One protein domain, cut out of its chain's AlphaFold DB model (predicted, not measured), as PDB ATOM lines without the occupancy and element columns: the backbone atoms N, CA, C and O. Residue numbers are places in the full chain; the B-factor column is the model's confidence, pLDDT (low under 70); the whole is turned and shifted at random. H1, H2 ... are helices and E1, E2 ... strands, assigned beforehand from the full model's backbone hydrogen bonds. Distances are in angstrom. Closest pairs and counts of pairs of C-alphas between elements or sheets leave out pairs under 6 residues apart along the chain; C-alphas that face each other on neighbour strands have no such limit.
ATOM      1  N   GLU A  19      -7.535  -6.586 -38.808       93.44
ATOM      2  CA  GLU A  19      -7.557  -8.058 -38.758       93.44
ATOM      3  C   GLU A  19      -7.927  -8.604 -37.369       93.44
ATOM      4  O   GLU A  19      -8.810  -9.449 -37.230       93.44
ATOM      5  N   ALA A  20      -7.256  -8.124 -36.318       92.12
ATOM      6  CA  ALA A  20      -7.471  -8.604 -34.958       92.12
ATOM      7  C   ALA A  20      -8.876  -8.260 -34.443       92.12
ATOM      8  O   ALA A  20      -9.492  -9.090 -33.772       92.12
ATOM      9  N   LEU A  21      -9.398  -7.077 -34.787       94.38
ATOM     10  CA  LEU A  21     -10.765  -6.671 -34.451       94.38
ATOM     11  C   LEU A  21     -11.793  -7.601 -35.092       94.38
ATOM     12  O   LEU A  21     -12.662  -8.122 -34.393       94.38
ATOM     13  N   ILE A  22     -11.657  -7.861 -36.397       95.06
ATOM     14  CA  ILE A  22     -12.560  -8.761 -37.128       95.06
ATOM     15  C   ILE A  22     -12.489 -10.160 -36.531       95.06
ATOM     16  O   ILE A  22     -13.521 -10.743 -36.228       95.06
ATOM     17  N   LYS A  23     -11.286 -10.686 -36.284       94.75
ATOM     18  CA  LYS A  23     -11.110 -12.024 -35.712       94.75
ATOM     19  C   LYS A  23     -11.755 -12.176 -34.333       94.75
ATOM     20  O   LYS A  23     -12.326 -13.227 -34.039       94.75
ATOM     21  N   LYS A  24     -11.657 -11.161 -33.466       95.00
ATOM     22  CA  LYS A  24     -12.302 -11.192 -32.141       95.00
ATOM     23  C   LYS A  24     -13.822 -11.103 -32.255       95.00
ATOM     24  O   LYS A  24     -14.506 -11.897 -31.620       95.00
ATOM     25  N   ALA A  25     -14.332 -10.199 -33.088       94.88
ATOM     26  CA  ALA A  25     -15.765 -10.060 -33.323       94.88
ATOM     27  C   ALA A  25     -16.368 -11.326 -33.943       94.88
ATOM     28  O   ALA A  25     -17.387 -11.812 -33.470       94.88
ATOM     29  N   PHE A  26     -15.680 -11.920 -34.920       94.38
ATOM     30  CA  PHE A  26     -16.021 -13.216 -35.500       94.38
ATOM     31  C   PHE A  26     -16.138 -14.298 -34.425       94.38
ATOM     32  O   PHE A  26     -17.102 -15.054 -34.398       94.38
ATOM     33  N   ARG A  27     -15.159 -14.379 -33.514       94.19
ATOM     34  CA  ARG A  27     -15.193 -15.350 -32.413       94.19
ATOM     35  C   ARG A  27     -16.377 -15.106 -31.479       94.19
ATOM     36  O   ARG A  27     -16.996 -16.071 -31.051       94.19
ATOM     37  N   ALA A  28     -16.677 -13.849 -31.167       94.56
ATOM     38  CA  ALA A  28     -17.814 -13.506 -30.322       94.56
ATOM     39  C   ALA A  28     -19.149 -13.908 -30.971       94.56
ATOM     40  O   ALA A  28     -19.996 -14.477 -30.289       94.56
ATOM     41  N   LEU A  29     -19.296 -13.698 -32.287       92.94
ATOM     42  CA  LEU A  29     -20.448 -14.162 -33.067       92.94
ATOM     43  C   LEU A  29     -20.550 -15.690 -33.078       92.94
ATOM     44  O   LEU A  29     -21.601 -16.229 -32.757       92.94
ATOM     45  N   LYS A  30     -19.444 -16.390 -33.349       92.00
ATOM     46  CA  LYS A  30     -19.405 -17.861 -33.344       92.00
ATOM     47  C   LYS A  30     -19.754 -18.471 -31.986       92.00
ATOM     48  O   LYS A  30     -20.355 -19.534 -31.921       92.00
ATOM     49  N   ASN A  31     -19.379 -17.800 -30.902       92.88
ATOM     50  CA  ASN A  31     -19.690 -18.231 -29.542       92.88
ATOM     51  C   ASN A  31     -21.052 -17.722 -29.042       92.88
ATOM     52  O   ASN A  31     -21.373 -17.935 -27.874       92.88
ATOM     53  N   SER A  32     -21.805 -16.981 -29.863       92.69
ATOM     54  CA  SER A  32     -23.040 -16.295 -29.463       92.69
ATOM     55  C   SER A  32     -22.888 -15.471 -28.171       92.69
ATOM     56  O   SER A  32     -23.810 -15.350 -27.365       92.69
ATOM     57  N   SER A  33     -21.705 -14.878 -27.972       95.12
ATOM     58  CA  SER A  33     -21.331 -14.126 -26.774       95.12
ATOM     59  C   SER A  33     -21.456 -12.622 -27.013       95.12
ATOM     60  O   SER A  33     -20.541 -11.969 -27.525       95.12
ATOM     61  N   TRP A  34     -22.599 -12.053 -26.617       94.50
ATOM     62  CA  TRP A  34     -22.804 -10.602 -26.665       94.50
ATOM     63  C   TRP A  34     -21.761  -9.852 -25.828       94.50
ATOM     64  O   TRP A  34     -21.280  -8.811 -26.256       94.50
ATOM     65  N   GLU A  35     -21.395 -10.374 -24.655       95.44
ATOM     66  CA  GLU A  35     -20.432  -9.723 -23.761       95.44
ATOM     67  C   GLU A  35     -19.052  -9.586 -24.423       95.44
ATOM     68  O   GLU A  35     -18.462  -8.501 -24.419       95.44
ATOM     69  N   ASP A  36     -18.571 -10.648 -25.078       94.81
ATOM     70  CA  ASP A  36     -17.315 -10.596 -25.829       94.81
ATOM     71  C   ASP A  36     -17.412  -9.620 -27.005       94.81
ATOM     72  O   ASP A  36     -16.462  -8.880 -27.277       94.81
ATOM     73  N   TYR A  37     -18.558  -9.589 -27.688       94.62
ATOM     74  CA  TYR A  37     -18.788  -8.706 -28.826       94.62
ATOM     75  C   TYR A  37     -18.833  -7.228 -28.407       94.62
ATOM     76  O   TYR A  37     -18.135  -6.394 -28.987       94.62
ATOM     77  N   GLU A  38     -19.582  -6.902 -27.355       93.62
ATOM     78  CA  GLU A  38     -19.666  -5.558 -26.779       93.62
ATOM     79  C   GLU A  38     -18.296  -5.074 -26.279       93.62
ATOM     80  O   GLU A  38     -17.972  -3.892 -26.389       93.62
ATOM     81  N   SER A  39     -17.448  -5.981 -25.781       91.50
ATOM     82  CA  SER A  39     -16.102  -5.630 -25.310       91.50
ATOM     83  C   SER A  39     -15.153  -5.162 -26.427       91.50
ATOM     84  O   SER A  39     -14.179  -4.453 -26.147       91.50
ATOM     85  N   VAL A  40     -15.422  -5.544 -27.683       92.62
ATOM     86  CA  VAL A  40     -14.590  -5.193 -28.847       92.62
ATOM     87  C   VAL A  40     -15.187  -4.088 -29.715       92.62
ATOM     88  O   VAL A  40     -14.464  -3.509 -30.532       92.62
ATOM     89  N   THR A  41     -16.468  -3.759 -29.542       92.94
ATOM     90  CA  THR A  41     -17.105  -2.631 -30.224       92.94
ATOM     91  C   THR A  41     -16.939  -1.321 -29.455       92.94
ATOM     92  O   THR A  41     -16.745  -1.264 -28.241       92.94
ATOM     93  N   ILE A  42     -17.024  -0.215 -30.186       91.81
ATOM     94  CA  ILE A  42     -17.247   1.117 -29.628       91.81
ATOM     95  C   ILE A  42     -18.433   1.762 -30.336       91.81
ATOM     96  O   ILE A  42     -18.787   1.396 -31.456       91.81
ATOM     97  N   THR A  43     -19.014   2.775 -29.707       90.88
ATOM     98  CA  THR A  43     -20.045   3.608 -30.333       90.88
ATOM     99  C   THR A  43     -19.432   4.866 -30.949       90.88
ATOM    100  O   THR A  43     -18.369   5.345 -30.539       90.88
ATOM    101  N   SER A  44     -20.117   5.461 -31.921       86.88
ATOM    102  CA  SER A  44     -19.779   6.796 -32.413       86.88
ATOM    103  C   SER A  44     -19.936   7.846 -31.305       86.88
ATOM    104  O   SER A  44     -19.157   8.799 -31.244       86.88
ATOM    105  N   ALA A  45     -20.865   7.628 -30.368       85.94
ATOM    106  CA  ALA A  45     -20.999   8.439 -29.161       85.94
ATOM    107  C   ALA A  45     -19.727   8.392 -28.289       85.94
ATOM    108  O   ALA A  45     -19.276   9.433 -27.813       85.94
ATOM    109  N   ASP A  46     -19.072   7.233 -28.137       86.94
ATOM    110  CA  ASP A  46     -17.798   7.129 -27.403       86.94
ATOM    111  C   ASP A  46     -16.685   7.968 -28.045       86.94
ATOM    112  O   ASP A  46     -15.889   8.606 -27.344       86.94
ATOM    113  N   ILE A  47     -16.640   7.993 -29.379       87.06
ATOM    114  CA  ILE A  47     -15.707   8.830 -30.144       87.06
ATOM    115  C   ILE A  47     -16.001  10.313 -29.891       87.06
ATOM    116  O   ILE A  47     -15.081  11.080 -29.592       87.06
ATOM    117  N   GLN A  48     -17.271  10.718 -29.965       83.00
ATOM    118  CA  GLN A  48     -17.699  12.099 -29.731       83.00
ATOM    119  C   GLN A  48     -17.360  12.572 -28.315       83.00
ATOM    120  O   GLN A  48     -16.680  13.584 -28.142       83.00
ATOM    121  N   LEU A  49     -17.759  11.806 -27.299       79.44
ATOM    122  CA  LEU A  49     -17.545  12.138 -25.892       79.44
ATOM    123  C   LEU A  49     -16.059  12.321 -25.575       79.44
ATOM    124  O   LEU A  49     -15.666  13.290 -24.923       79.44
ATOM    125  N   LYS A  50     -15.209  11.433 -26.101       80.88
ATOM    126  CA  LYS A  50     -13.761  11.573 -25.942       80.88
ATOM    127  C   LYS A  50     -13.169  12.722 -26.766       80.88
ATOM    128  O   LYS A  50     -12.157  13.279 -26.344       80.88
ATOM    129  N   LYS A  51     -13.730  13.072 -27.932       79.44
ATOM    130  CA  LYS A  51     -13.308  14.253 -28.716       79.44
ATOM    131  C   LYS A  51     -13.594  15.546 -27.949       79.44
ATOM    132  O   LYS A  51     -12.768  16.447 -27.969       79.44
ATOM    133  N   MET A  52     -14.707  15.594 -27.223       76.25
ATOM    134  CA  MET A  52     -15.100  16.725 -26.378       76.25
ATOM    135  C   MET A  52     -14.369  16.779 -25.024       76.25
ATOM    136  O   MET A  52     -14.613  17.690 -24.239       76.25
ATOM    137  N   GLY A  53     -13.510  15.801 -24.704       73.44
ATOM    138  CA  GLY A  53     -12.834  15.728 -23.402       73.44
ATOM    139  C   GLY A  53     -13.780  15.468 -22.222       73.44
ATOM    140  O   GLY A  53     -13.429  15.736 -21.074       73.44
ATOM    141  N   ILE A  54     -14.986  14.956 -22.481       70.44
ATOM    142  CA  ILE A  54     -15.999  14.721 -21.452       70.44
ATOM    143  C   ILE A  54     -15.646  13.438 -20.690       70.44
ATOM    144  O   ILE A  54     -15.452  12.371 -21.276       70.44
ATOM    145  N   SER A  55     -15.566  13.532 -19.359       69.00
ATOM    146  CA  SER A  55     -15.338  12.364 -18.502       69.00
ATOM    147  C   SER A  55     -16.513  11.385 -18.576       69.00
ATOM    148  O   SER A  55     -17.651  11.790 -18.800       69.00
ATOM    149  N   LYS A  56     -16.279  10.090 -18.316       67.38
ATOM    150  CA  LYS A  56     -17.350   9.069 -18.322       67.38
ATOM    151  C   LYS A  56     -18.535   9.434 -17.413       67.38
ATOM    152  O   LYS A  56     -19.674   9.129 -17.750       67.38
ATOM    153  N   PHE A  57     -18.272  10.101 -16.287       66.50
ATOM    154  CA  PHE A  57     -19.308  10.566 -15.361       66.50
ATOM    155  C   PHE A  57     -20.166  11.677 -15.983       66.50
ATOM    156  O   PHE A  57     -21.385  11.559 -16.026       66.50
ATOM    157  N   LYS A  58     -19.531  12.701 -16.568       70.56
ATOM    158  CA  LYS A  58     -20.237  13.785 -17.267       70.56
ATOM    159  C   LYS A  58     -20.939  13.307 -18.542       70.56
ATOM    160  O   LYS A  58     -21.975  13.844 -18.900       70.56
ATOM    161  N   ALA A  59     -20.411  12.275 -19.198       66.88
ATOM    162  CA  ALA A  59     -21.013  11.662 -20.377       66.88
ATOM    163  C   ALA A  59     -22.343  10.960 -20.073       66.88
ATOM    164  O   ALA A  59     -23.260  11.020 -20.882       66.88
ATOM    165  N   ARG A  60     -22.457  10.316 -18.902       67.12
ATOM    166  CA  ARG A  60     -23.731   9.751 -18.429       67.12
ATOM    167  C   ARG A  60     -24.740  10.834 -18.044       67.12
ATOM    168  O   ARG A  60     -25.934  10.579 -18.076       67.12
ATOM    169  N   GLN A  61     -24.262  12.024 -17.681       68.19
ATOM    170  CA  GLN A  61     -25.109  13.163 -17.325       68.19
ATOM    171  C   GLN A  61     -25.541  14.002 -18.538       68.19
ATOM    172  O   GLN A  61     -26.555  14.690 -18.458       68.19
ATOM    173  N   SER A  62     -24.807  13.974 -19.660       70.31
ATOM    174  CA  SER A  62     -25.195  14.710 -20.866       70.31
ATOM    175  C   SER A  62     -26.256  13.944 -21.662       70.31
ATOM    176  O   SER A  62     -26.024  12.829 -22.128       70.31
ATOM    177  N   PHE A  63     -27.419  14.573 -21.859       69.00
ATOM    178  CA  PHE A  63     -28.570  13.973 -22.546       69.00
ATOM    179  C   PHE A  63     -28.203  13.404 -23.925       69.00
ATOM    180  O   PHE A  63     -28.481  12.245 -24.217       69.00
ATOM    181  N   THR A  64     -27.488  14.177 -24.747       70.12
ATOM    182  CA  THR A  64     -27.060  13.747 -26.087       70.12
ATOM    183  C   THR A  64     -26.122  12.537 -26.043       70.12
ATOM    184  O   THR A  64     -26.249  11.634 -26.866       70.12
ATOM    185  N   GLY A  65     -25.201  12.497 -25.074       73.94
ATOM    186  CA  GLY A  65     -24.217  11.422 -24.941       73.94
ATOM    187  C   GLY A  65     -24.838  10.106 -24.480       73.94
ATOM    188  O   GLY A  65     -24.557   9.062 -25.069       73.94
ATOM    189  N   GLY A  66     -25.699  10.164 -23.461       79.50
ATOM    190  CA  GLY A  66     -26.421   8.999 -22.944       79.50
ATOM    191  C   GLY A  66     -27.387   8.412 -23.972       79.50
ATOM    192  O   GLY A  66     -27.278   7.237 -24.317       79.50
ATOM    193  N   VAL A  67     -28.267   9.246 -24.535       82.25
ATOM    194  CA  VAL A  67     -29.316   8.798 -25.466       82.25
ATOM    195  C   VAL A  67     -28.726   8.208 -26.746       82.25
ATOM    196  O   VAL A  67     -29.118   7.114 -27.150       82.25
ATOM    197  N   GLN A  68     -27.758   8.878 -27.384       84.38
ATOM    198  CA  GLN A  68     -27.174   8.354 -28.623       84.38
ATOM    199  C   GLN A  68     -26.446   7.029 -28.378       84.38
ATOM    200  O   GLN A  68     -26.593   6.090 -29.162       84.38
ATOM    201  N   LYS A  69     -25.676   6.938 -27.288       88.06
ATOM    202  CA  LYS A  69     -24.942   5.716 -26.958       88.06
ATOM    203  C   LYS A  69     -25.888   4.538 -26.741       88.06
ATOM    204  O   LYS A  69     -25.635   3.463 -27.274       88.06
ATOM    205  N   GLU A  70     -26.987   4.733 -26.016       89.88
ATOM    206  CA  GLU A  70     -27.992   3.685 -25.813       89.88
ATOM    207  C   GLU A  70     -28.645   3.232 -27.123       89.88
ATOM    208  O   GLU A  70     -28.834   2.034 -27.330       89.88
ATOM    209  N   ILE A  71     -28.965   4.164 -28.025       90.94
ATOM    210  CA  ILE A  71     -29.519   3.840 -29.349       90.94
ATOM    211  C   ILE A  71     -28.526   2.998 -30.157       90.94
ATOM    212  O   ILE A  71     -28.915   2.005 -30.775       90.94
ATOM    213  N   GLU A  72     -27.245   3.368 -30.146       91.12
ATOM    214  CA  GLU A  72     -26.209   2.649 -30.885       91.12
ATOM    215  C   GLU A  72     -25.920   1.269 -30.292       91.12
ATOM    216  O   GLU A  72     -25.806   0.316 -31.056       91.12
ATOM    217  N   ILE A  73     -25.895   1.128 -28.962       92.94
ATOM    218  CA  ILE A  73     -25.774  -0.180 -28.300       92.94
ATOM    219  C   ILE A  73     -26.975  -1.063 -28.650       92.94
ATOM    220  O   ILE A  73     -26.793  -2.211 -29.042       92.94
ATOM    221  N   LYS A  74     -28.206  -0.532 -28.597       94.94
ATOM    222  CA  LYS A  74     -29.409  -1.277 -29.008       94.94
ATOM    223  C   LYS A  74     -29.341  -1.711 -30.472       94.94
ATOM    224  O   LYS A  74     -29.766  -2.815 -30.798       94.94
ATOM    225  N   LYS A  75     -28.801  -0.864 -31.357       94.12
ATOM    226  CA  LYS A  75     -28.564  -1.235 -32.759       94.12
ATOM    227  C   LYS A  75     -27.524  -2.347 -32.867       94.12
ATOM    228  O   LYS A  75     -27.813  -3.342 -33.514       94.12
ATOM    229  N   GLN A  76     -26.369  -2.203 -32.220       94.81
ATOM    230  CA  GLN A  76     -25.325  -3.230 -32.212       94.81
ATOM    231  C   GLN A  76     -25.852  -4.561 -31.677       94.81
ATOM    232  O   GLN A  76     -25.526  -5.597 -32.246       94.81
ATOM    233  N   ARG A  77     -26.696  -4.534 -30.638       95.44
ATOM    234  CA  ARG A  77     -27.322  -5.729 -30.077       95.44
ATOM    235  C   ARG A  77     -28.261  -6.402 -31.062       95.44
ATOM    236  O   ARG A  77     -28.119  -7.587 -31.299       95.44
ATOM    237  N   ARG A  78     -29.160  -5.643 -31.690       93.56
ATOM    238  CA  ARG A  78     -30.048  -6.176 -32.731       93.56
ATOM    239  C   ARG A  78     -29.269  -6.763 -33.907       93.56
ATOM    240  O   ARG A  78     -29.635  -7.818 -34.405       93.56
ATOM    241  N   ASP A  79     -28.226  -6.073 -34.360       92.44
ATOM    242  CA  ASP A  79     -27.394  -6.533 -35.471       92.44
ATOM    243  C   ASP A  79     -26.624  -7.811 -35.089       92.44
ATOM    244  O   ASP A  79     -26.492  -8.714 -35.908       92.44
ATOM    245  N   PHE A  80     -26.157  -7.910 -33.838       92.88
ATOM    246  CA  PHE A  80     -25.557  -9.122 -33.279       92.88
ATOM    247  C   PHE A  80     -26.567 -10.270 -33.217       92.88
ATOM    248  O   PHE A  80     -26.282 -11.340 -33.737       92.88
ATOM    249  N   ASP A  81     -27.746 -10.034 -32.635       91.50
ATOM    250  CA  ASP A  81     -28.798 -11.043 -32.508       91.50
ATOM    251  C   ASP A  81     -29.195 -11.563 -33.902       91.50
ATOM    252  O   ASP A  81     -29.263 -12.768 -34.105       91.50
ATOM    253  N   LYS A  82     -29.326 -10.673 -34.898       88.81
ATOM    254  CA  LYS A  82     -29.581 -11.039 -36.302       88.81
ATOM    255  C   LYS A  82     -28.465 -11.898 -36.911       88.81
ATOM    256  O   LYS A  82     -28.746 -12.808 -37.679       88.81
ATOM    257  N   ALA A  83     -27.204 -11.612 -36.593       88.88
ATOM    258  CA  ALA A  83     -26.064 -12.375 -37.100       88.88
ATOM    259  C   ALA A  83     -25.964 -13.789 -36.502       88.88
ATOM    260  O   ALA A  83     -25.303 -14.642 -37.088       88.88
ATOM    261  N   VAL A  84     -26.579 -14.032 -35.341       88.50
ATOM    262  CA  VAL A  84     -26.548 -15.336 -34.657       88.50
ATOM    263  C   VAL A  84     -27.880 -16.089 -34.720       88.50
ATOM    264  O   VAL A  84     -27.913 -17.256 -34.346       88.50
ATOM    265  N   SER A  85     -28.980 -15.463 -35.165       77.88
ATOM    266  CA  SER A  85     -30.328 -16.048 -35.082       77.88
ATOM    267  C   SER A  85     -30.712 -17.008 -36.215       77.88
ATOM    268  O   SER A  85     -31.838 -17.480 -36.213       77.88
ATOM    269  N   MET A  86     -29.813 -17.351 -37.146       64.12
ATOM    270  CA  MET A  86     -30.031 -18.363 -38.206       64.12
ATOM    271  C   MET A  86     -31.233 -18.119 -39.152       64.12
ATOM    272  O   MET A  86     -31.550 -18.982 -39.967       64.12
ATOM    273  N   ASP A  87     -31.903 -16.966 -39.075       59.16
ATOM    274  CA  ASP A  87     -33.205 -16.758 -39.736       59.16
ATOM    275  C   ASP A  87     -33.116 -16.294 -41.199       59.16
ATOM    276  O   ASP A  87     -34.142 -16.202 -41.874       59.16
ATOM    277  N   ASP A  88     -31.921 -15.991 -41.708       67.38
ATOM    278  CA  ASP A  88     -31.756 -15.427 -43.049       67.38
ATOM    279  C   ASP A  88     -30.752 -16.248 -43.881       67.38
ATOM    280  O   ASP A  88     -29.565 -16.290 -43.539       67.38
ATOM    281  N   PRO A  89     -31.207 -16.917 -44.962       66.62
ATOM    282  CA  PRO A  89     -30.367 -17.781 -45.790       66.62
ATOM    283  C   PRO A  89     -29.310 -17.017 -46.601       66.62
ATOM    284  O   PRO A  89     -28.384 -17.647 -47.111       66.62
ATOM    285  N   ASP A  90     -29.424 -15.690 -46.719       71.12
ATOM    286  CA  ASP A  90     -28.447 -14.859 -47.431       71.12
ATOM    287  C   ASP A  90     -27.241 -14.478 -46.548       71.12
ATOM    288  O   ASP A  90     -26.297 -13.836 -47.023       71.12
ATOM    289  N   TYR A  91     -27.241 -14.865 -45.266       76.31
ATOM    290  CA  TYR A  91     -26.161 -14.571 -44.324       76.31
ATOM    291  C   TYR A  91     -25.408 -15.812 -43.883       76.31
ATOM    292  O   TYR A  91     -25.895 -16.940 -43.909       76.31
ATOM    293  N   ILE A  92     -24.179 -15.575 -43.437       75.50
ATOM    294  CA  ILE A  92     -23.377 -16.638 -42.866       75.50
ATOM    295  C   ILE A  92     -23.866 -17.002 -41.466       75.50
ATOM    296  O   ILE A  92     -24.007 -16.144 -40.592       75.50
ATOM    297  N   ASP A  93     -24.059 -18.295 -41.236       78.12
ATOM    298  CA  ASP A  93     -24.313 -18.825 -39.905       78.12
ATOM    299  C   ASP A  93     -22.989 -18.963 -39.141       78.12
ATOM    300  O   ASP A  93     -22.225 -19.913 -39.331       78.12
ATOM    301  N   PHE A  94     -22.696 -18.006 -38.256       81.81
ATOM    302  CA  PHE A  94     -21.475 -18.073 -37.447       81.81
ATOM    303  C   PHE A  94     -21.472 -19.209 -36.429       81.81
ATOM    304  O   PHE A  94     -20.386 -19.592 -35.983       81.81
ATOM    305  N   SER A  95     -22.645 -19.730 -36.058       76.25
ATOM    306  CA  SER A  95     -22.764 -20.819 -35.090       76.25
ATOM    307  C   SER A  95     -22.324 -22.163 -35.676       76.25
ATOM    308  O   SER A  95     -21.988 -23.082 -34.927       76.25
ATOM    309  N   GLU A  96     -22.225 -22.267 -37.008       81.62
ATOM    310  CA  GLU A  96     -21.798 -23.483 -37.685       81.62
ATOM    311  C   GLU A  96     -20.391 -23.910 -37.216       81.62
ATOM    312  O   GLU A  96     -19.394 -23.182 -37.332       81.62
ATOM    313  N   GLU A  97     -20.269 -25.134 -36.688       80.19
ATOM    314  CA  GLU A  97     -18.988 -25.654 -36.193       80.19
ATOM    315  C   GLU A  97     -17.924 -25.697 -37.297       80.19
ATOM    316  O   GLU A  97     -16.769 -25.319 -37.057       80.19
ATOM    317  N   ALA A  98     -18.327 -26.085 -38.511       84.19
ATOM    318  CA  ALA A  98     -17.459 -26.194 -39.680       84.19
ATOM    319  C   ALA A  98     -16.903 -24.843 -40.149       84.19
ATOM    320  O   ALA A  98     -15.844 -24.818 -40.788       84.19
ATOM    321  N   LEU A  99     -17.559 -23.733 -39.790       88.19
ATOM    322  CA  LEU A  99     -17.156 -22.400 -40.198       88.19
ATOM    323  C   LEU A  99     -15.856 -21.966 -39.511       88.19
ATOM    324  O   LEU A  99     -15.766 -21.818 -38.289       88.19
ATOM    325  N   LYS A 100     -14.823 -21.700 -40.305       91.38
ATOM    326  CA  LYS A 100     -13.506 -21.270 -39.827       91.38
ATOM    327  C   LYS A 100     -13.166 -19.894 -40.367       91.38
ATOM    328  O   LYS A 100     -13.183 -19.675 -41.571       91.38
ATOM    329  N   TYR A 101     -12.775 -18.994 -39.473       92.31
ATOM    330  CA  TYR A 101     -12.167 -17.726 -39.858       92.31
ATOM    331  C   TYR A 101     -10.790 -17.953 -40.490       92.31
ATOM    332  O   TYR A 101      -9.949 -18.630 -39.892       92.31
ATOM    333  N   ILE A 102     -10.550 -17.354 -41.657       94.00
ATOM    334  CA  ILE A 102      -9.253 -17.373 -42.342       94.00
ATOM    335  C   ILE A 102      -8.528 -16.050 -42.107       94.00
ATOM    336  O   ILE A 102      -7.436 -16.040 -41.539       94.00
ATOM    337  N   SER A 103      -9.139 -14.945 -42.545       92.69
ATOM    338  CA  SER A 103      -8.550 -13.609 -42.474       92.69
ATOM    339  C   SER A 103      -9.597 -12.503 -42.609       92.69
ATOM    340  O   SER A 103     -10.773 -12.760 -42.890       92.69
ATOM    341  N   LYS A 104      -9.177 -11.240 -42.494       92.50
ATOM    342  CA  LYS A 104      -9.910 -10.115 -43.081       92.50
ATOM    343  C   LYS A 104     -10.106 -10.397 -44.567       92.50
ATOM    344  O   LYS A 104      -9.155 -10.750 -45.271       92.50
ATOM    345  N   GLY A 105     -11.351 -10.292 -45.007       90.00
ATOM    346  CA  GLY A 105     -11.750 -10.480 -46.390       90.00
ATOM    347  C   GLY A 105     -11.728  -9.166 -47.158       90.00
ATOM    348  O   GLY A 105     -10.944  -8.249 -46.878       90.00
ATOM    349  N   ARG A 106     -12.604  -9.087 -48.153       93.00
ATOM    350  CA  ARG A 106     -12.691  -7.963 -49.077       93.00
ATOM    351  C   ARG A 106     -13.135  -6.675 -48.378       93.00
ATOM    352  O   ARG A 106     -13.988  -6.685 -47.493       93.00
ATOM    353  N   LEU A 107     -12.576  -5.540 -48.806       95.56
ATOM    354  CA  LEU A 107     -13.141  -4.224 -48.502       95.56
ATOM    355  C   LEU A 107     -14.397  -4.027 -49.357       95.56
ATOM    356  O   LEU A 107     -14.290  -3.886 -50.574       95.56
ATOM    357  N   ILE A 108     -15.560  -3.989 -48.719       95.75
ATOM    358  CA  ILE A 108     -16.858  -3.796 -49.375       95.75
ATOM    359  C   ILE A 108     -17.080  -2.318 -49.677       95.75
ATOM    360  O   ILE A 108     -17.505  -1.940 -50.767       95.75
ATOM    361  N   LYS A 109     -16.760  -1.458 -48.707       95.56
ATOM    362  CA  LYS A 109     -17.021  -0.022 -48.802       95.56
ATOM    363  C   LYS A 109     -16.059   0.782 -47.946       95.56
ATOM    364  O   LYS A 109     -15.692   0.377 -46.845       95.56
ATOM    365  N   SER A 110     -15.710   1.967 -48.435       96.50
ATOM    366  CA  SER A 110     -15.069   3.025 -47.655       96.50
ATOM    367  C   SER A 110     -15.932   4.279 -47.740       96.50
ATOM    368  O   SER A 110     -16.337   4.683 -48.827       96.50
ATOM    369  N   SER A 111     -16.241   4.887 -46.602       94.31
ATOM    370  CA  SER A 111     -17.097   6.073 -46.517       94.31
ATOM    371  C   SER A 111     -16.731   6.940 -45.319       94.31
ATOM    372  O   SER A 111     -15.961   6.528 -44.458       94.31
ATOM    373  N   GLU A 112     -17.323   8.124 -45.226       92.88
ATOM    374  CA  GLU A 112     -17.268   8.943 -44.020       92.88
ATOM    375  C   GLU A 112     -18.571   8.840 -43.224       92.88
ATOM    376  O   GLU A 112     -19.660   8.956 -43.783       92.88
ATOM    377  N   GLN A 113     -18.463   8.671 -41.905       89.38
ATOM    378  CA  GLN A 113     -19.601   8.787 -40.998       89.38
ATOM    379  C   GLN A 113     -19.550  10.134 -40.282       89.38
ATOM    380  O   GLN A 113     -18.612  10.411 -39.530       89.38
ATOM    381  N   ARG A 114     -20.585  10.954 -40.488       86.44
ATOM    382  CA  ARG A 114     -20.756  12.217 -39.762       86.44
ATOM    383  C   ARG A 114     -21.038  11.954 -38.285       86.44
ATOM    384  O   ARG A 114     -21.824  11.078 -37.931       86.44
ATOM    385  N   LEU A 115     -20.402  12.746 -37.432       83.75
ATOM    386  CA  LEU A 115     -20.649  12.792 -35.996       83.75
ATOM    387  C   LEU A 115     -21.604  13.947 -35.672       83.75
ATOM    388  O   LEU A 115     -21.583  14.976 -36.350       83.75
ATOM    389  N   LEU A 116     -22.391  13.820 -34.601       73.19
ATOM    390  CA  LEU A 116     -23.362  14.855 -34.216       73.19
ATOM    391  C   LEU A 116     -22.707  16.195 -33.847       73.19
ATOM    392  O   LEU A 116     -23.303  17.249 -34.025       73.19
ATOM    393  N   THR A 117     -21.460  16.174 -33.373       69.12
ATOM    394  CA  THR A 117     -20.706  17.370 -32.950       69.12
ATOM    395  C   THR A 117     -20.143  18.198 -34.109       69.12
ATOM    396  O   THR A 117     -19.350  19.108 -33.879       69.12
ATOM    397  N   GLY A 118     -20.435  17.825 -35.355       69.12
ATOM    398  CA  GLY A 118     -19.704  18.319 -36.515       69.12
ATOM    399  C   GLY A 118     -18.370  17.582 -36.705       69.12
ATOM    400  O   GLY A 118     -17.604  17.308 -35.767       69.12
ATOM    401  N   GLY A 119     -18.108  17.220 -37.957       82.06
ATOM    402  CA  GLY A 119     -16.965  16.419 -38.386       82.06
ATOM    403  C   GLY A 119     -17.344  14.997 -38.799       82.06
ATOM    404  O   GLY A 119     -18.454  14.528 -38.547       82.06
ATOM    405  N   SER A 120     -16.386  14.323 -39.423       87.56
ATOM    406  CA  SER A 120     -16.520  12.967 -39.945       87.56
ATOM    407  C   SER A 120     -15.426  12.064 -39.391       87.56
ATOM    408  O   SER A 120     -14.344  12.532 -39.029       87.56
ATOM    409  N   ILE A 121     -15.700  10.765 -39.358       89.81
ATOM    410  CA  ILE A 121     -14.684   9.724 -39.191       89.81
ATOM    411  C   ILE A 121     -14.652   8.826 -40.430       89.81
ATOM    412  O   ILE A 121     -15.714   8.537 -40.988       89.81
ATOM    413  N   PRO A 122     -13.466   8.361 -40.856       94.00
ATOM    414  CA  PRO A 122     -13.377   7.384 -41.927       94.00
ATOM    415  C   PRO A 122     -13.923   6.046 -41.433       94.00
ATOM    416  O   PRO A 122     -13.594   5.596 -40.333       94.00
ATOM    417  N   VAL A 123     -14.740   5.400 -42.248       95.94
ATOM    418  CA  VAL A 123     -15.329   4.092 -41.986       95.94
ATOM    419  C   VAL A 123     -15.012   3.175 -43.152       95.94
ATOM    420  O   VAL A 123     -15.233   3.531 -44.309       95.94
ATOM    421  N   LYS A 124     -14.524   1.981 -42.837       96.69
ATOM    422  CA  LYS A 124     -14.306   0.890 -43.778       96.69
ATOM    423  C   LYS A 124     -15.165  -0.295 -43.377       96.69
ATOM    424  O   LYS A 124     -15.253  -0.616 -42.196       96.69
ATOM    425  N   VAL A 125     -15.777  -0.938 -44.353       96.94
ATOM    426  CA  VAL A 125     -16.648  -2.097 -44.163       96.94
ATOM    427  C   VAL A 125     -15.982  -3.283 -44.837       96.94
ATOM    428  O   VAL A 125     -15.709  -3.230 -46.037       96.94
ATOM    429  N   TYR A 126     -15.674  -4.318 -44.063       96.06
ATOM    430  CA  TYR A 126     -14.963  -5.504 -44.530       96.06
ATOM    431  C   TYR A 126     -15.833  -6.749 -44.409       96.06
ATOM    432  O   TYR A 126     -16.464  -6.949 -43.376       96.06
ATOM    433  N   ALA A 127     -15.791  -7.630 -45.401       93.75
ATOM    434  CA  ALA A 127     -16.216  -9.011 -45.213       93.75
ATOM    435  C   ALA A 127     -15.160  -9.793 -44.417       93.75
ATOM    436  O   ALA A 127     -13.972  -9.445 -44.412       93.75
ATOM    437  N   ALA A 128     -15.575 -10.861 -43.739       92.56
ATOM    438  CA  ALA A 128     -14.641 -11.864 -43.240       92.56
ATOM    439  C   ALA A 128     -14.378 -12.898 -44.337       92.56
ATOM    440  O   ALA A 128     -15.310 -13.337 -45.005       92.56
ATOM    441  N   ARG A 129     -13.117 -13.315 -44.495       94.12
ATOM    442  CA  ARG A 129     -12.794 -14.497 -45.291       94.12
ATOM    443  C   ARG A 129     -12.907 -15.726 -44.408       94.12
ATOM    444  O   ARG A 129     -12.257 -15.814 -43.361       94.12
ATOM    445  N   VAL A 130     -13.716 -16.675 -44.839       93.00
ATOM    446  CA  VAL A 130     -14.126 -17.835 -44.050       93.00
ATOM    447  C   VAL A 130     -14.072 -19.105 -44.884       93.00
ATOM    448  O   VAL A 130     -14.110 -19.054 -46.109       93.00
ATOM    449  N   LYS A 131     -13.980 -20.250 -44.211       92.19
ATOM    450  CA  LYS A 131     -14.036 -21.577 -44.818       92.19
ATOM    451  C   LYS A 131     -15.154 -22.390 -44.184       92.19
ATOM    452  O   LYS A 131     -15.122 -22.573 -42.970       92.19
ATOM    453  N   THR A 132     -16.072 -22.918 -44.984       87.81
ATOM    454  CA  THR A 132     -17.078 -23.907 -44.560       87.81
ATOM    455  C   THR A 132     -17.266 -24.948 -45.663       87.81
ATOM    456  O   THR A 132     -17.081 -24.646 -46.840       87.81
ATOM    457  N   GLY A 133     -17.504 -26.212 -45.303       83.38
ATOM    458  CA  GLY A 133     -17.697 -27.294 -46.284       83.38
ATOM    459  C   GLY A 133     -16.556 -27.488 -47.301       83.38
ATOM    460  O   GLY A 133     -16.774 -28.016 -48.384       83.38
ATOM    461  N   GLY A 134     -15.336 -27.028 -46.995       82.69
ATOM    462  CA  GLY A 134     -14.201 -27.045 -47.928       82.69
ATOM    463  C   GLY A 134     -14.168 -25.886 -48.933       82.69
ATOM    464  O   GLY A 134     -13.139 -25.704 -49.584       82.69
ATOM    465  N   GLN A 135     -15.223 -25.075 -48.998       88.25
ATOM    466  CA  GLN A 135     -15.304 -23.857 -49.799       88.25
ATOM    467  C   GLN A 135     -14.864 -22.643 -48.983       88.25
ATOM    468  O   GLN A 135     -15.031 -22.597 -47.763       88.25
ATOM    469  N   GLU A 136     -14.271 -21.669 -49.663       91.94
ATOM    470  CA  GLU A 136     -13.888 -20.394 -49.068       91.94
ATOM    471  C   GLU A 136     -14.770 -19.284 -49.618       91.94
ATOM    472  O   GLU A 136     -15.029 -19.230 -50.819       91.94
ATOM    473  N   PHE A 137     -15.187 -18.391 -48.730       89.44
ATOM    474  CA  PHE A 137     -16.015 -17.239 -49.050       89.44
ATOM    475  C   PHE A 137     -15.330 -15.986 -48.515       89.44
ATOM    476  O   PHE A 137     -14.761 -16.013 -47.422       89.44
ATOM    477  N   ASP A 138     -15.355 -14.896 -49.273       88.31
ATOM    478  CA  ASP A 138     -14.722 -13.623 -48.907       88.31
ATOM    479  C   ASP A 138     -15.626 -12.398 -49.118       88.31
ATOM    480  O   ASP A 138     -15.154 -11.264 -48.990       88.31
ATOM    481  N   ASP A 139     -16.915 -12.641 -49.378       87.56
ATOM    482  CA  ASP A 139     -17.966 -11.645 -49.596       87.56
ATOM    483  C   ASP A 139     -19.326 -12.200 -49.123       87.56
ATOM    484  O   ASP A 139     -20.197 -12.539 -49.921       87.56
ATOM    485  N   LEU A 140     -19.467 -12.395 -47.806       85.12
ATOM    486  CA  LEU A 140     -20.718 -12.820 -47.169       85.12
ATOM    487  C   LEU A 140     -21.061 -11.888 -45.999       85.12
ATOM    488  O   LEU A 140     -20.180 -11.635 -45.166       85.12
ATOM    489  N   PRO A 141     -22.308 -11.387 -45.904       89.44
ATOM    490  CA  PRO A 141     -22.745 -10.610 -44.758       89.44
ATOM    491  C   PRO A 141     -22.929 -11.501 -43.520       89.44
ATOM    492  O   PRO A 141     -23.154 -12.710 -43.644       89.44
ATOM    493  N   PRO A 142     -22.901 -10.907 -42.316       91.62
ATOM    494  CA  PRO A 142     -22.647  -9.501 -42.015       91.62
ATOM    495  C   PRO A 142     -21.194  -9.070 -42.232       91.62
ATOM    496  O   PRO A 142     -20.234  -9.813 -42.017       91.62
ATOM    497  N   TYR A 143     -21.046  -7.796 -42.571       94.56
ATOM    498  CA  TYR A 143     -19.769  -7.124 -42.723       94.56
ATOM    499  C   TYR A 143     -19.356  -6.395 -41.439       94.56
ATOM    500  O   TYR A 143     -20.183  -5.925 -40.659       94.56
ATOM    501  N   PHE A 144     -18.052  -6.239 -41.241       95.44
ATOM    502  CA  PHE A 144     -17.444  -5.616 -40.072       95.44
ATOM    503  C   PHE A 144     -17.103  -4.161 -40.362       95.44
ATOM    504  O   PHE A 144     -16.261  -3.850 -41.212       95.44
ATOM    505  N   LYS A 145     -17.739  -3.256 -39.622       96.50
ATOM    506  CA  LYS A 145     -17.582  -1.817 -39.797       96.50
ATOM    507  C   LYS A 145     -16.491  -1.280 -38.879       96.50
ATOM    508  O   LYS A 145     -16.667  -1.213 -37.667       96.50
ATOM    509  N   ILE A 146     -15.375  -0.854 -39.453       95.56
ATOM    510  CA  ILE A 146     -14.175  -0.406 -38.744       95.56
ATOM    511  C   ILE A 146     -13.921   1.074 -39.003       95.56
ATOM    512  O   ILE A 146     -14.137   1.581 -40.100       95.56
ATOM    513  N   THR A 147     -13.424   1.782 -37.997       94.19
ATOM    514  CA  THR A 147     -12.943   3.156 -38.125       94.19
ATOM    515  C   THR A 147     -11.540   3.290 -37.558       94.19
ATOM    516  O   THR A 147     -11.195   2.629 -36.580       94.19
ATOM    517  N   LYS A 148     -10.744   4.189 -38.142       90.31
ATOM    518  CA  LYS A 148      -9.458   4.594 -37.579       90.31
ATOM    519  C   LYS A 148      -9.613   5.928 -36.869       90.31
ATOM    520  O   LYS A 148      -9.963   6.934 -37.486       90.31
ATOM    521  N   TRP A 149      -9.299   5.961 -35.582       84.44
ATOM    522  CA  TRP A 149      -9.410   7.159 -34.764       84.44
ATOM    523  C   TRP A 149      -8.229   7.289 -33.797       84.44
ATOM    524  O   TRP A 149      -7.824   6.330 -33.149       84.44
ATOM    525  N   LYS A 150      -7.623   8.485 -33.727       84.06
ATOM    526  CA  LYS A 150      -6.398   8.753 -32.939       84.06
ATOM    527  C   LYS A 150      -5.289   7.701 -33.153       84.06
ATOM    528  O   LYS A 150      -4.629   7.275 -32.211       84.06
ATOM    529  N   GLY A 151      -5.114   7.269 -34.404       83.81
ATOM    530  CA  GLY A 151      -4.085   6.303 -34.800       83.81
ATOM    531  C   GLY A 151      -4.385   4.841 -34.454       83.81
ATOM    532  O   GLY A 151      -3.517   4.004 -34.682       83.81
ATOM    533  N   ARG A 152      -5.579   4.521 -33.941       87.56
ATOM    534  CA  ARG A 152      -5.999   3.156 -33.593       87.56
ATOM    535  C   ARG A 152      -7.246   2.756 -34.364       87.56
ATOM    536  O   ARG A 152      -8.084   3.611 -34.646       87.56
ATOM    537  N   ASP A 153      -7.356   1.473 -34.671       91.88
ATOM    538  CA  ASP A 153      -8.541   0.917 -35.308       91.88
ATOM    539  C   ASP A 153      -9.575   0.544 -34.239       91.88
ATOM    540  O   ASP A 153      -9.234   0.190 -33.107       91.88
ATOM    541  N   TYR A 154     -10.847   0.659 -34.597       92.44
ATOM    542  CA  TYR A 154     -11.976   0.360 -33.730       92.44
ATOM    543  C   TYR A 154     -13.121  -0.250 -34.526       92.44
ATOM    544  O   TYR A 154     -13.416   0.203 -35.631       92.44
ATOM    545  N   LEU A 155     -13.815  -1.217 -33.933       94.94
ATOM    546  CA  LEU A 155     -15.026  -1.795 -34.501       94.94
ATOM    547  C   LEU A 155     -16.250  -0.972 -34.073       94.94
ATOM    548  O   LEU A 155     -16.477  -0.760 -32.887       94.94
ATOM    549  N   LEU A 156     -17.043  -0.505 -35.033       94.44
ATOM    550  CA  LEU A 156     -18.285   0.244 -34.806       94.44
ATOM    551  C   LEU A 156     -19.530  -0.651 -34.775       94.44
ATOM    552  O   LEU A 156     -20.593  -0.196 -34.350       94.44
ATOM    553  N   GLY A 157     -19.426  -1.886 -35.260       94.75
ATOM    554  CA  GLY A 157     -20.522  -2.849 -35.310       94.75
ATOM    555  C   GLY A 157     -20.545  -3.647 -36.614       94.75
ATOM    556  O   GLY A 157     -19.543  -3.695 -37.333       94.75
ATOM    557  N   LEU A 158     -21.711  -4.223 -36.914       94.06
ATOM    558  CA  LEU A 158     -21.982  -4.934 -38.163       94.06
ATOM    559  C   LEU A 158     -22.734  -4.052 -39.172       94.06
ATOM    560  O   LEU A 158     -23.373  -3.058 -38.805       94.06
ATOM    561  N   GLU A 159     -22.656  -4.436 -40.442       92.81
ATOM    562  CA  GLU A 159     -23.439  -3.913 -41.567       92.81
ATOM    563  C   GLU A 159     -23.970  -5.107 -42.379       92.81
ATOM    564  O   GLU A 159     -23.237  -6.074 -42.580       92.81
ATOM    565  N   PHE A 160     -25.238  -5.055 -42.788       89.06
ATOM    566  CA  PHE A 160     -25.913  -6.072 -43.601       89.06
ATOM    567  C   PHE A 160     -26.312  -5.451 -44.934       89.06
ATOM    568  O   PHE A 160     -26.719  -4.263 -44.903       89.06
TER     569      PHE A 160
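What this domain is: This is residues 19 to 160 of the 160 residues of an uncharacterized protein of Candidatus Dadabacteria bacterium (UniProt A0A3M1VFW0). A strongly twisted antiparallel sheet curls round helix H1, while the long helix H5 passes by the E5 edge of the sheet. The long hairpin E1 and E2 and H5 run lengthwise, H2 folds back on H1, and H3 and H4 lie towards one end of the domain, with E3 at the other. The printed part has 142 residues, with five named helices followed by five named strands, in a branched sheet; the class is mixed, helices and strands. It is compact, with a radius of gyration of the C-alphas of 15.8 A, and spans 50 by 25 by 22 A.

Where its parts are: H1, residues 19 to 30, begins at C-alpha 19 (-7.557, -8.058, -38.758) and is 16.3 A long. H2 is residues 34 to 40, H3 44 to 51 and H4 56 to 61. H5, residues 63 to 84, is 31.8 A long and ends at C-alpha 84 (-26.548, -15.336, -34.657). E1, residues 100 to 114, is 34.3 A long and bends by 67 degrees at residue 111. E2, residues 120 to 132, is 37.2 A long. E3 is residues 135 to 137, E4 143 to 149, and E5 152 to 159, ending at C-alpha 159 (-23.439, -3.913, -41.567).

How they stand to each other: E1, E2 and E3 form a meander, each strand the antiparallel neighbour of the one before. E1 lies on one side of E2, with N 105 and O 127 2.8 A apart, within hydrogen-bond range. E3 and E4 lie on the other side, with N 130 and O 137 at 2.9 A and N 124 and O 146 at 2.8 A. E4 and E5 are an antiparallel hairpin, with N 147 and O 154 at 2.8 A. The sheet curls round H1; the closest C-alphas of H1 and E1 are those of Glu 19 and Lys 104, 5.3 A. H1 and H2 are a helical hairpin at a shallow tilt of 5 degrees; their closest C-alphas, Ala 28 and Tyr 37, are 5.1 A apart. H5 only grazes the sheet with residues 72 to 83, and its residues 65 to 72 touch H3 at a steep tilt of 40 degrees, closest at the C-alphas of Ala 45 and Lys 69, 5.3 A. H4 and H5 touch only at the corner, and only just, with 3 pairs of C-alphas within 8 A; the closest are those of Arg 60 and Gly 66, 5.3 A. Every O i to N i+4 pair is within hydrogen-bond range in H1, H3, H4 and H5, and 2 of 3 in H2.

The domain as a whole: The C-alphas of Gln 61 and Gly 134, the two farthest apart, are 51.7 A apart. The printed part has no cut, and the link H5 to E1, residues 85 to 99, is long. The mean pLDDT of the printed part is 86.9; 13 residues are under 70, among them 55 to 57 and 86 to 89.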